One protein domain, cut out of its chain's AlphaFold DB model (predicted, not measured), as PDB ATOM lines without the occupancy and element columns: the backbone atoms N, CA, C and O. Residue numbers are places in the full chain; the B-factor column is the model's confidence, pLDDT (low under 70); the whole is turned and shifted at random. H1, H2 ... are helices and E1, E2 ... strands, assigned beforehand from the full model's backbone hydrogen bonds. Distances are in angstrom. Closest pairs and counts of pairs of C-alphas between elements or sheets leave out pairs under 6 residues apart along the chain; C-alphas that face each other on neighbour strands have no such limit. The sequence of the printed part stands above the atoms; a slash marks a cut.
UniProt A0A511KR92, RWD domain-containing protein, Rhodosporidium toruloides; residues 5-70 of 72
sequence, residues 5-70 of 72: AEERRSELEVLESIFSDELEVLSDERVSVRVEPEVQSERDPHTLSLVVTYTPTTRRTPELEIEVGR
ATOM      1  N   ALA A   5      57.903 -25.412   7.088       77.75
ATOM      2  CA  ALA A   5      57.800 -26.848   7.281       77.75
ATOM      3  C   ALA A   5      56.701 -27.185   8.297       77.75
ATOM      4  O   ALA A   5      55.960 -28.138   8.068       77.75
ATOM      5  N   GLU A   6      56.553 -26.395   9.364       82.88
ATOM      6  CA  GLU A   6      55.439 -26.542  10.307       82.88
ATOM      7  C   GLU A   6      54.085 -26.249   9.649       82.88
ATOM      8  O   GLU A   6      53.174 -27.063   9.774       82.88
ATOM      9  N   GLU A   7      53.964 -25.163   8.875       82.62
ATOM     10  CA  GLU A   7      52.719 -24.845   8.149       82.62
ATOM     11  C   GLU A   7      52.322 -25.967   7.176       82.62
ATOM     12  O   GLU A   7      51.170 -26.397   7.174       82.62
ATOM     13  N   ARG A   8      53.286 -26.497   6.402       81.56
ATOM     14  CA  ARG A   8      53.040 -27.619   5.479       81.56
ATOM     15  C   ARG A   8      52.598 -28.885   6.202       81.56
ATOM     16  O   ARG A   8      51.704 -29.561   5.711       81.56
ATOM     17  N   ARG A   9      53.204 -29.214   7.349       84.38
ATOM     18  CA  ARG A   9      52.790 -30.387   8.138       84.38
ATOM     19  C   ARG A   9      51.361 -30.245   8.633       84.38
ATOM     20  O   ARG A   9      50.576 -31.157   8.423       84.38
ATOM     21  N   SER A  10      51.020 -29.100   9.221       87.81
ATOM     22  CA  SER A  10      49.658 -28.868   9.703       87.81
ATOM     23  C   SER A  10      48.628 -28.898   8.574       87.81
ATOM     24  O   SER A  10      47.528 -29.401   8.772       87.81
ATOM     25  N   GLU A  11      48.966 -28.390   7.386       88.38
ATOM     26  CA  GLU A  11      48.102 -28.502   6.207       88.38
ATOM     27  C   GLU A  11      47.915 -29.966   5.778       88.38
ATOM     28  O   GLU A  11      46.780 -30.401   5.587       88.38
ATOM     29  N   LEU A  12      49.004 -30.736   5.689       87.00
ATOM     30  CA  LEU A  12      48.979 -32.161   5.350       87.00
ATOM     31  C   LEU A  12      48.117 -32.971   6.321       87.00
ATOM     32  O   LEU A  12      47.265 -33.727   5.869       87.00
ATOM     33  N   GLU A  13      48.259 -32.753   7.630       89.81
ATOM     34  CA  GLU A  13      47.444 -33.433   8.650       89.81
ATOM     35  C   GLU A  13      45.942 -33.160   8.464       89.81
ATOM     36  O   GLU A  13      45.098 -34.038   8.655       89.81
ATOM     37  N   VAL A  14      45.586 -31.931   8.076       91.81
ATOM     38  CA  VAL A  14      44.195 -31.570   7.779       91.81
ATOM     39  C   VAL A  14      43.727 -32.237   6.486       91.81
ATOM     40  O   VAL A  14      42.611 -32.753   6.446       91.81
ATOM     41  N   LEU A  15      44.558 -32.266   5.444       90.06
ATOM     42  CA  LEU A  15      44.225 -32.916   4.176       90.06
ATOM     43  C   LEU A  15      44.053 -34.431   4.335       90.06
ATOM     44  O   LEU A  15      43.083 -34.965   3.811       90.06
ATOM     45  N   GLU A  16      44.910 -35.105   5.103       89.69
ATOM     46  CA  GLU A  16      44.781 -36.536   5.427       89.69
ATOM     47  C   GLU A  16      43.465 -36.846   6.159       89.69
ATOM     48  O   GLU A  16      42.880 -37.919   5.997       89.69
ATOM     49  N   SER A  17      42.959 -35.888   6.939       91.56
ATOM     50  CA  SER A  17      41.677 -36.000   7.641       91.56
ATOM     51  C   SER A  17      40.466 -35.770   6.727       91.56
ATOM     52  O   SER A  17      39.423 -36.391   6.917       91.56
ATOM     53  N   ILE A  18      40.583 -34.878   5.738       93.50
ATOM     54  CA  ILE A  18      39.490 -34.555   4.804       93.50
ATOM     55  C   ILE A  18      39.408 -35.576   3.659       93.50
ATOM     56  O   ILE A  18      38.309 -35.922   3.237       93.50
ATOM     57  N   PHE A  19      40.556 -36.038   3.165       91.69
ATOM     58  CA  PHE A  19      40.707 -36.857   1.958       91.69
ATOM     59  C   PHE A  19      41.400 -38.184   2.279       91.69
ATOM     60  O   PHE A  19      42.392 -38.551   1.655       91.69
ATOM     61  N   SER A  20      40.922 -38.885   3.303       88.75
ATOM     62  CA  SER A  20      41.601 -40.066   3.847       88.75
ATOM     63  C   SER A  20      41.739 -41.234   2.858       88.75
ATOM     64  O   SER A  20      42.664 -42.031   3.003       88.75
ATOM     65  N   ASP A  21      40.852 -41.341   1.864       89.31
ATOM     66  CA  ASP A  21      40.844 -42.412   0.853       89.31
ATOM     67  C   ASP A  21      41.329 -41.936  -0.534       89.31
ATOM     68  O   ASP A  21      41.570 -42.743  -1.443       89.31
ATOM     69  N   GLU A  22      41.439 -40.620  -0.721       92.06
ATOM     70  CA  GLU A  22      41.723 -39.961  -1.994       92.06
ATOM     71  C   GLU A  22      43.094 -39.284  -2.035       92.06
ATOM     72  O   GLU A  22      43.607 -39.038  -3.128       92.06
ATOM     73  N   LEU A  23      43.683 -38.972  -0.879       92.69
ATOM     74  CA  LEU A  23      45.005 -38.365  -0.772       92.69
ATOM     75  C   LEU A  23      46.101 -39.435  -0.781       92.69
ATOM     76  O   LEU A  23      46.114 -40.364   0.023       92.69
ATOM     77  N   GLU A  24      47.087 -39.238  -1.643       92.12
ATOM     78  CA  GLU A  24      48.310 -40.023  -1.709       92.12
ATOM     79  C   GLU A  24      49.521 -39.096  -1.550       92.12
ATOM     80  O   GLU A  24      49.717 -38.143  -2.308       92.12
ATOM     81  N   VAL A  25      50.364 -39.372  -0.556       89.31
ATOM     82  CA  VAL A  25      51.611 -38.627  -0.345       89.31
ATOM     83  C   VAL A  25      52.700 -39.232  -1.230       89.31
ATOM     84  O   VAL A  25      53.195 -40.325  -0.964       89.31
ATOM     85  N   LEU A  26      53.092 -38.509  -2.283       88.06
ATOM     86  CA  LEU A  26      54.134 -38.949  -3.215       88.06
ATOM     87  C   LEU A  26      55.542 -38.678  -2.660       88.06
ATOM     88  O   LEU A  26      56.478 -39.428  -2.936       88.06
ATOM     89  N   SER A  27      55.726 -37.571  -1.930       85.56
ATOM     90  CA  SER A  27      56.986 -37.133  -1.297       85.56
ATOM     91  C   SER A  27      56.719 -36.022  -0.266       85.56
ATOM     92  O   SER A  27      55.634 -35.449  -0.259       85.56
ATOM     93  N   ASP A  28      57.726 -35.614   0.521       80.38
ATOM     94  CA  ASP A  28      57.644 -34.473   1.464       80.38
ATOM     95  C   ASP A  28      57.148 -33.152   0.838       80.38
ATOM     96  O   ASP A  28      56.705 -32.242   1.537       80.38
ATOM     97  N   GLU A  29      57.251 -33.019  -0.486       85.50
ATOM     98  CA  GLU A  29      56.889 -31.812  -1.230       85.50
ATOM     99  C   GLU A  29      55.824 -32.070  -2.298       85.50
ATOM    100  O   GLU A  29      55.473 -31.146  -3.029       85.50
ATOM    101  N   ARG A  30      55.321 -33.303  -2.426       90.06
ATOM    102  CA  ARG A  30      54.366 -33.673  -3.476       90.06
ATOM    103  C   ARG A  30      53.256 -34.541  -2.917       90.06
ATOM    104  O   ARG A  30      53.515 -35.601  -2.351       90.06
ATOM    105  N   VAL A  31      52.028 -34.113  -3.154       91.56
ATOM    106  CA  VAL A  31      50.819 -34.862  -2.811       91.56
ATOM    107  C   VAL A  31      49.949 -35.008  -4.048       91.56
ATOM    108  O   VAL A  31      49.980 -34.164  -4.940       91.56
ATOM    109  N   SER A  32      49.189 -36.086  -4.109       93.19
ATOM    110  CA  SER A  32      48.224 -36.375  -5.158       93.19
ATOM    111  C   SER A  32      46.853 -36.522  -4.517       93.19
ATOM    112  O   SER A  32      46.716 -37.223  -3.521       93.19
ATOM    113  N   VAL A  33      45.844 -35.848  -5.058       92.94
ATOM    114  CA  VAL A  33      44.451 -35.988  -4.624       92.94
ATOM    115  C   VAL A  33      43.651 -36.560  -5.781       92.94
ATOM    116  O   VAL A  33      43.598 -35.957  -6.858       92.94
ATOM    117  N   ARG A  34      43.006 -37.707  -5.568       92.19
ATOM    118  CA  ARG A  34      42.044 -38.253  -6.525       92.19
ATOM    119  C   ARG A  34      40.781 -37.395  -6.516       92.19
ATOM    120  O   ARG A  34      40.181 -37.160  -5.473       92.19
ATOM    121  N   VAL A  35      40.377 -36.932  -7.692       89.69
ATOM    122  CA  VAL A  35      39.199 -36.089  -7.895       89.69
ATOM    123  C   VAL A  35      38.293 -36.736  -8.928       89.69
ATOM    124  O   VAL A  35      38.713 -37.088 -10.034       89.69
ATOM    125  N   GLU A  36      37.022 -36.842  -8.575       89.12
ATOM    126  CA  GLU A  36      35.973 -37.375  -9.432       89.12
ATOM    127  C   GLU A  36      34.912 -36.288  -9.639       89.12
ATOM    128  O   GLU A  36      34.474 -35.665  -8.668       89.12
ATOM    129  N   PRO A  37      34.499 -36.004 -10.886       87.06
ATOM    130  CA  PRO A  37      33.397 -35.090 -11.139       87.06
ATOM    131  C   PRO A  37      32.122 -35.547 -10.424       87.06
ATOM    132  O   PRO A  37      31.736 -36.709 -10.525       87.06
ATOM    133  N   GLU A  38      31.415 -34.610  -9.784       85.31
ATOM    134  CA  GLU A  38      30.116 -34.892  -9.149       85.31
ATOM    135  C   GLU A  38      29.099 -35.460 -10.151       85.31
ATOM    136  O   GLU A  38      28.283 -36.318  -9.819       85.31
ATOM    137  N   VAL A  39      29.164 -34.987 -11.400       88.06
ATOM    138  CA  VAL A  39      28.371 -35.505 -12.515       88.06
ATOM    139  C   VAL A  39      29.291 -36.280 -13.445       88.06
ATOM    140  O   VAL A  39      30.005 -35.704 -14.269       88.06
ATOM    141  N   GLN A  40      29.253 -37.601 -13.315       86.50
ATOM    142  CA  GLN A  40      29.952 -38.508 -14.214       86.50
ATOM    143  C   GLN A  40      29.243 -38.583 -15.568       86.50
ATOM    144  O   GLN A  40      28.013 -38.534 -15.657       86.50
ATOM    145  N   SER A  41      30.022 -38.730 -16.638       83.06
ATOM    146  CA  SER A  41      29.448 -39.037 -17.946       83.06
ATOM    147  C   SER A  41      29.157 -40.533 -18.026       83.06
ATOM    148  O   SER A  41      30.044 -41.349 -17.806       83.06
ATOM    149  N   GLU A  42      27.934 -40.909 -18.400       81.38
ATOM    150  CA  GLU A  42      27.514 -42.322 -18.485       81.38
ATOM    151  C   GLU A  42      28.326 -43.144 -19.499       81.38
ATOM    152  O   GLU A  42      28.404 -44.365 -19.398       81.38
ATOM    153  N   ARG A  43      28.901 -42.478 -20.508       82.88
ATOM    154  CA  ARG A  43      29.719 -43.119 -21.547       82.88
ATOM    155  C   ARG A  43      31.200 -43.180 -21.205       82.88
ATOM    156  O   ARG A  43      31.876 -44.093 -21.660       82.88
ATOM    157  N   ASP A  44      31.672 -42.218 -20.426       79.19
ATOM    158  CA  ASP A  44      33.086 -41.987 -20.173       79.19
ATOM    159  C   ASP A  44      33.219 -41.488 -18.725       79.19
ATOM    160  O   ASP A  44      33.214 -40.275 -18.491       79.19
ATOM    161  N   PRO A  45      33.254 -42.377 -17.718       82.81
ATOM    162  CA  PRO A  45      33.566 -41.960 -16.359       82.81
ATOM    163  C   PRO A  45      34.991 -41.397 -16.325       82.81
ATOM    164  O   PRO A  45      35.896 -41.921 -16.976       82.81
ATOM    165  N   HIS A  46      35.182 -40.293 -15.607       84.12
ATOM    166  CA  HIS A  46      36.478 -39.636 -15.499       84.12
ATOM    167  C   HIS A  46      36.953 -39.655 -14.055       84.12
ATOM    168  O   HIS A  46      36.245 -39.222 -13.144       84.12
ATOM    169  N   THR A  47      38.202 -40.070 -13.891       88.12
ATOM    170  CA  THR A  47      38.944 -39.947 -12.644       88.12
ATOM    171  C   THR A  47      40.207 -39.147 -12.927       88.12
ATOM    172  O   THR A  47      40.949 -39.417 -13.878       88.12
ATOM    173  N   LEU A  48      40.425 -38.118 -12.118       90.19
ATOM    174  CA  LEU A  48      41.554 -37.209 -12.230       90.19
ATOM    175  C   LEU A  48      42.442 -37.370 -11.001       90.19
ATOM    176  O   LEU A  48      41.946 -37.580  -9.898       90.19
ATOM    177  N   SER A  49      43.745 -37.222 -11.188       91.25
ATOM    178  CA  SER A  49      44.699 -37.039 -10.100       91.25
ATOM    179  C   SER A  49      45.198 -35.605 -10.148       91.25
ATOM    180  O   SER A  49      45.808 -35.194 -11.137       91.25
ATOM    181  N   LEU A  50      44.907 -34.830  -9.107       92.25
ATOM    182  CA  LEU A  50      45.469 -33.501  -8.920       92.25
ATOM    183  C   LEU A  50      46.771 -33.636  -8.136       92.25
ATOM    184  O   LEU A  50      46.750 -33.863  -6.928       92.25
ATOM    185  N   VAL A  51      47.899 -33.473  -8.820       93.06
ATOM    186  CA  VAL A  51      49.217 -33.487  -8.190       93.06
ATOM    187  C   VAL A  51      49.592 -32.064  -7.808       93.06
ATOM    188  O   VAL A  51      49.645 -31.165  -8.648       93.06
ATOM    189  N   VAL A  52      49.858 -31.863  -6.522       91.25
ATOM    190  CA  VAL A  52      50.262 -30.589  -5.935       91.25
ATOM    191  C   VAL A  52      51.718 -30.698  -5.513       91.25
ATOM    192  O   VAL A  52      52.077 -31.544  -4.694       91.25
ATOM    193  N   THR A  53      52.558 -29.824  -6.059       90.62
ATOM    194  CA  THR A  53      53.966 -29.705  -5.677       90.62
ATOM    195  C   THR A  53      54.163 -28.435  -4.858       90.62
ATOM    196  O   THR A  53      54.029 -27.310  -5.353       90.62
ATOM    197  N   TYR A  54      54.475 -28.617  -3.578       84.81
ATOM    198  CA  TYR A  54      54.760 -27.538  -2.648       84.81
ATOM    199  C   TYR A  54      56.075 -26.864  -3.018       84.81
ATOM    200  O   TYR A  54      57.136 -27.482  -3.027       84.81
ATOM    201  N   THR A  55      56.020 -25.558  -3.259       79.31
ATOM    202  CA  THR A  55      57.250 -24.780  -3.406       79.31
ATOM    203  C   THR A  55      57.869 -24.517  -2.026       79.31
ATOM    204  O   THR A  55      57.145 -24.381  -1.036       79.31
ATOM    205  N   PRO A  56      59.199 -24.352  -1.926       72.31
ATOM    206  CA  PRO A  56      59.883 -24.081  -0.655       72.31
ATOM    207  C   PRO A  56      59.528 -22.720  -0.020       72.31
ATOM    208  O   PRO A  56      60.055 -22.368   1.035       72.31
ATOM    209  N   THR A  57      58.655 -21.926  -0.646       71.19
ATOM    210  CA  THR A  57      58.219 -20.615  -0.155       71.19
ATOM    211  C   THR A  57      56.698 -20.493  -0.220       71.19
ATOM    212  O   THR A  57      56.148 -20.427  -1.314       71.19
ATOM    213  N   THR A  58      56.018 -20.313   0.916       63.03
ATOM    214  CA  THR A  58      54.537 -20.212   0.985       63.03
ATOM    215  C   THR A  58      53.936 -18.992   0.280       63.03
ATOM    216  O   THR A  58      52.727 -18.891   0.108       63.03
ATOM    217  N   ARG A  59      54.770 -18.043  -0.165       65.25
ATOM    218  CA  ARG A  59      54.341 -16.891  -0.981       65.25
ATOM    219  C   ARG A  59      54.186 -17.217  -2.464       65.25
ATOM    220  O   ARG A  59      53.768 -16.347  -3.226       65.25
ATOM    221  N   ARG A  60      54.588 -18.414  -2.886       75.25
ATOM    222  CA  ARG A  60      54.446 -18.883  -4.260       75.25
ATOM    223  C   ARG A  60      53.332 -19.914  -4.319       75.25
ATOM    224  O   ARG A  60      53.273 -20.816  -3.492       75.25
ATOM    225  N   THR A  61      52.467 -19.759  -5.316       82.31
ATOM    226  CA  THR A  61      51.453 -20.752  -5.663       82.31
ATOM    227  C   THR A  61      52.140 -22.103  -5.896       82.31
ATOM    228  O   THR A  61      53.174 -22.117  -6.573       82.31
ATOM    229  N   PRO A  62      51.624 -23.206  -5.324       86.00
ATOM    230  CA  PRO A  62      52.145 -24.534  -5.612       86.00
ATOM    231  C   PRO A  62      51.998 -24.847  -7.101       86.00
ATOM    232  O   PRO A  62      51.130 -24.299  -7.786       86.00
ATOM    233  N   GLU A  63      52.858 -25.721  -7.605       90.75
ATOM    234  CA  GLU A  63      52.728 -26.204  -8.977       90.75
ATOM    235  C   GLU A  63      51.639 -27.278  -9.007       90.75
ATOM    236  O   GLU A  63      51.610 -28.160  -8.148       90.75
ATOM    237  N   LEU A  64      50.716 -27.162  -9.963       91.19
ATOM    238  CA  LEU A  64      49.565 -28.048 -10.103       91.19
ATOM    239  C   LEU A  64      49.668 -28.803 -11.422       91.19
ATOM    240  O   LEU A  64      49.811 -28.188 -12.482       91.19
ATOM    241  N   GLU A  65      49.536 -30.120 -11.356       92.19
ATOM    242  CA  GLU A  65      49.494 -31.000 -12.518       92.19
ATOM    243  C   GLU A  65      48.213 -31.839 -12.464       92.19
ATOM    244  O   GLU A  65      47.762 -32.237 -11.390       92.19
ATOM    245  N   ILE A  66      47.601 -32.080 -13.625       90.19
ATOM    246  CA  ILE A  66      46.408 -32.924 -13.737       90.19
ATOM    247  C   ILE A  66      46.788 -34.166 -14.525       90.19
ATOM    248  O   ILE A  66      47.119 -34.086 -15.710       90.19
ATOM    249  N   GLU A  67      46.676 -35.316 -13.877       88.62
ATOM    250  CA  GLU A  67      46.832 -36.615 -14.509       88.62
ATOM    251  C   GLU A  67      45.449 -37.211 -14.768       88.62
ATOM    252  O   GLU A  67      44.610 -37.303 -13.872       88.62
ATOM    253  N   VAL A  68      45.179 -37.591 -16.018       82.81
ATOM    254  CA  VAL A  68      43.896 -38.191 -16.396       82.81
ATOM    255  C   VAL A  68      44.058 -39.704 -16.399       82.81
ATOM    256  O   VAL A  68      44.682 -40.264 -17.307       82.81
ATOM    257  N   GLY A  69      43.471 -40.362 -15.400       67.12
ATOM    258  CA  GLY A  69      43.344 -41.811 -15.370       67.12
ATOM    259  C   GLY A  69      42.308 -42.232 -16.401       67.12
ATOM    260  O   GLY A  69      41.110 -42.150 -16.158       67.12
ATOM    261  N   ARG A  70      42.751 -42.643 -17.592       56.44
ATOM    262  CA  ARG A  70      41.854 -43.306 -18.543       56.44
ATOM    263  C   ARG A  70      41.713 -44.757 -18.106       56.44
ATOM    264  O   ARG A  70      42.606 -45.559 -18.379       56.44
TER     265      ARG A  70
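What this domain is: This is residues 5 to 70 of the 72 residues of the protein "RWD domain-containing protein" of Rhodosporidium toruloides (UniProt A0A511KR92). A strongly twisted sheet of four antiparallel strands, E1 to E4, zigzags from one edge to the other, and a single helix, H1, sits off its E1 end and only grazes it with residues 12 to 17. A long loop joins E2 to E3, and its residues 38 to 43 stick out from the body. The printed part has 66 residues with one named helix and four named strands, in the order H1, E1, E2, E3, E4 along the chain; the strand order across the sheet is E1 - E2 - E3 - E4, and the class is mixed, helices and strands. The whole is loose, with a radius of gyration of the C-alphas of 13.5 A, and elongated, spanning 44 by 22 by 18 A.

Where its parts are: H1 runs from residue 5 to 18, 20.0 A from first to last C-alpha, and begins at C-alpha 5 (57.800, -26.848, 7.281). E1 holds residues 23 to 27 and is 12.1 A long, starting at C-alpha 23 (45.005, -38.365, -0.772). E2, residues 30 to 35, measures 16.0 A. E3, residues 47 to 53, measures 19.5 A. E4, residues 63 to 69, measures 19.3 A and ends at C-alpha 69 (43.344, -41.811, -15.370).

How they stand to each other: The four strands form a meander, each strand the antiparallel neighbour of the one before. E1 and E2 are a hairpin at 158 degrees between their directions, with N 24 and O 32 within hydrogen-bond range at 2.8 A. E2 and E3 are a hairpin at 157 degrees, with N 33 and O 50 at 2.9 A and N 50 and O 33 at 2.8 A. E3 and E4 are a hairpin at 157 degrees, with N 51 and O 65 at 2.9 A. The edge strands E1 and E4 are apart. H1 is on the sheet but only grazes it; the closest C-alphas of H1 and E1 are those of Glu 16 and Leu 23, 6.5 A apart. In H1 every O i to N i+4 pair is within hydrogen-bond range.

The domain as a whole: The two C-alphas farthest apart are those of Glu 6 and Arg 43, 44.2 A. The printed part has no cut. The link from E2 to E3 is long, with 11 residues, and its residues 38 to 43 stand free. The links H1 to E1 and E1 to E2 are tight, and E3 to E4 is short. The mean pLDDT of the printed part is 85.6; residues 58 to 59 and 69 to 70 are under 70.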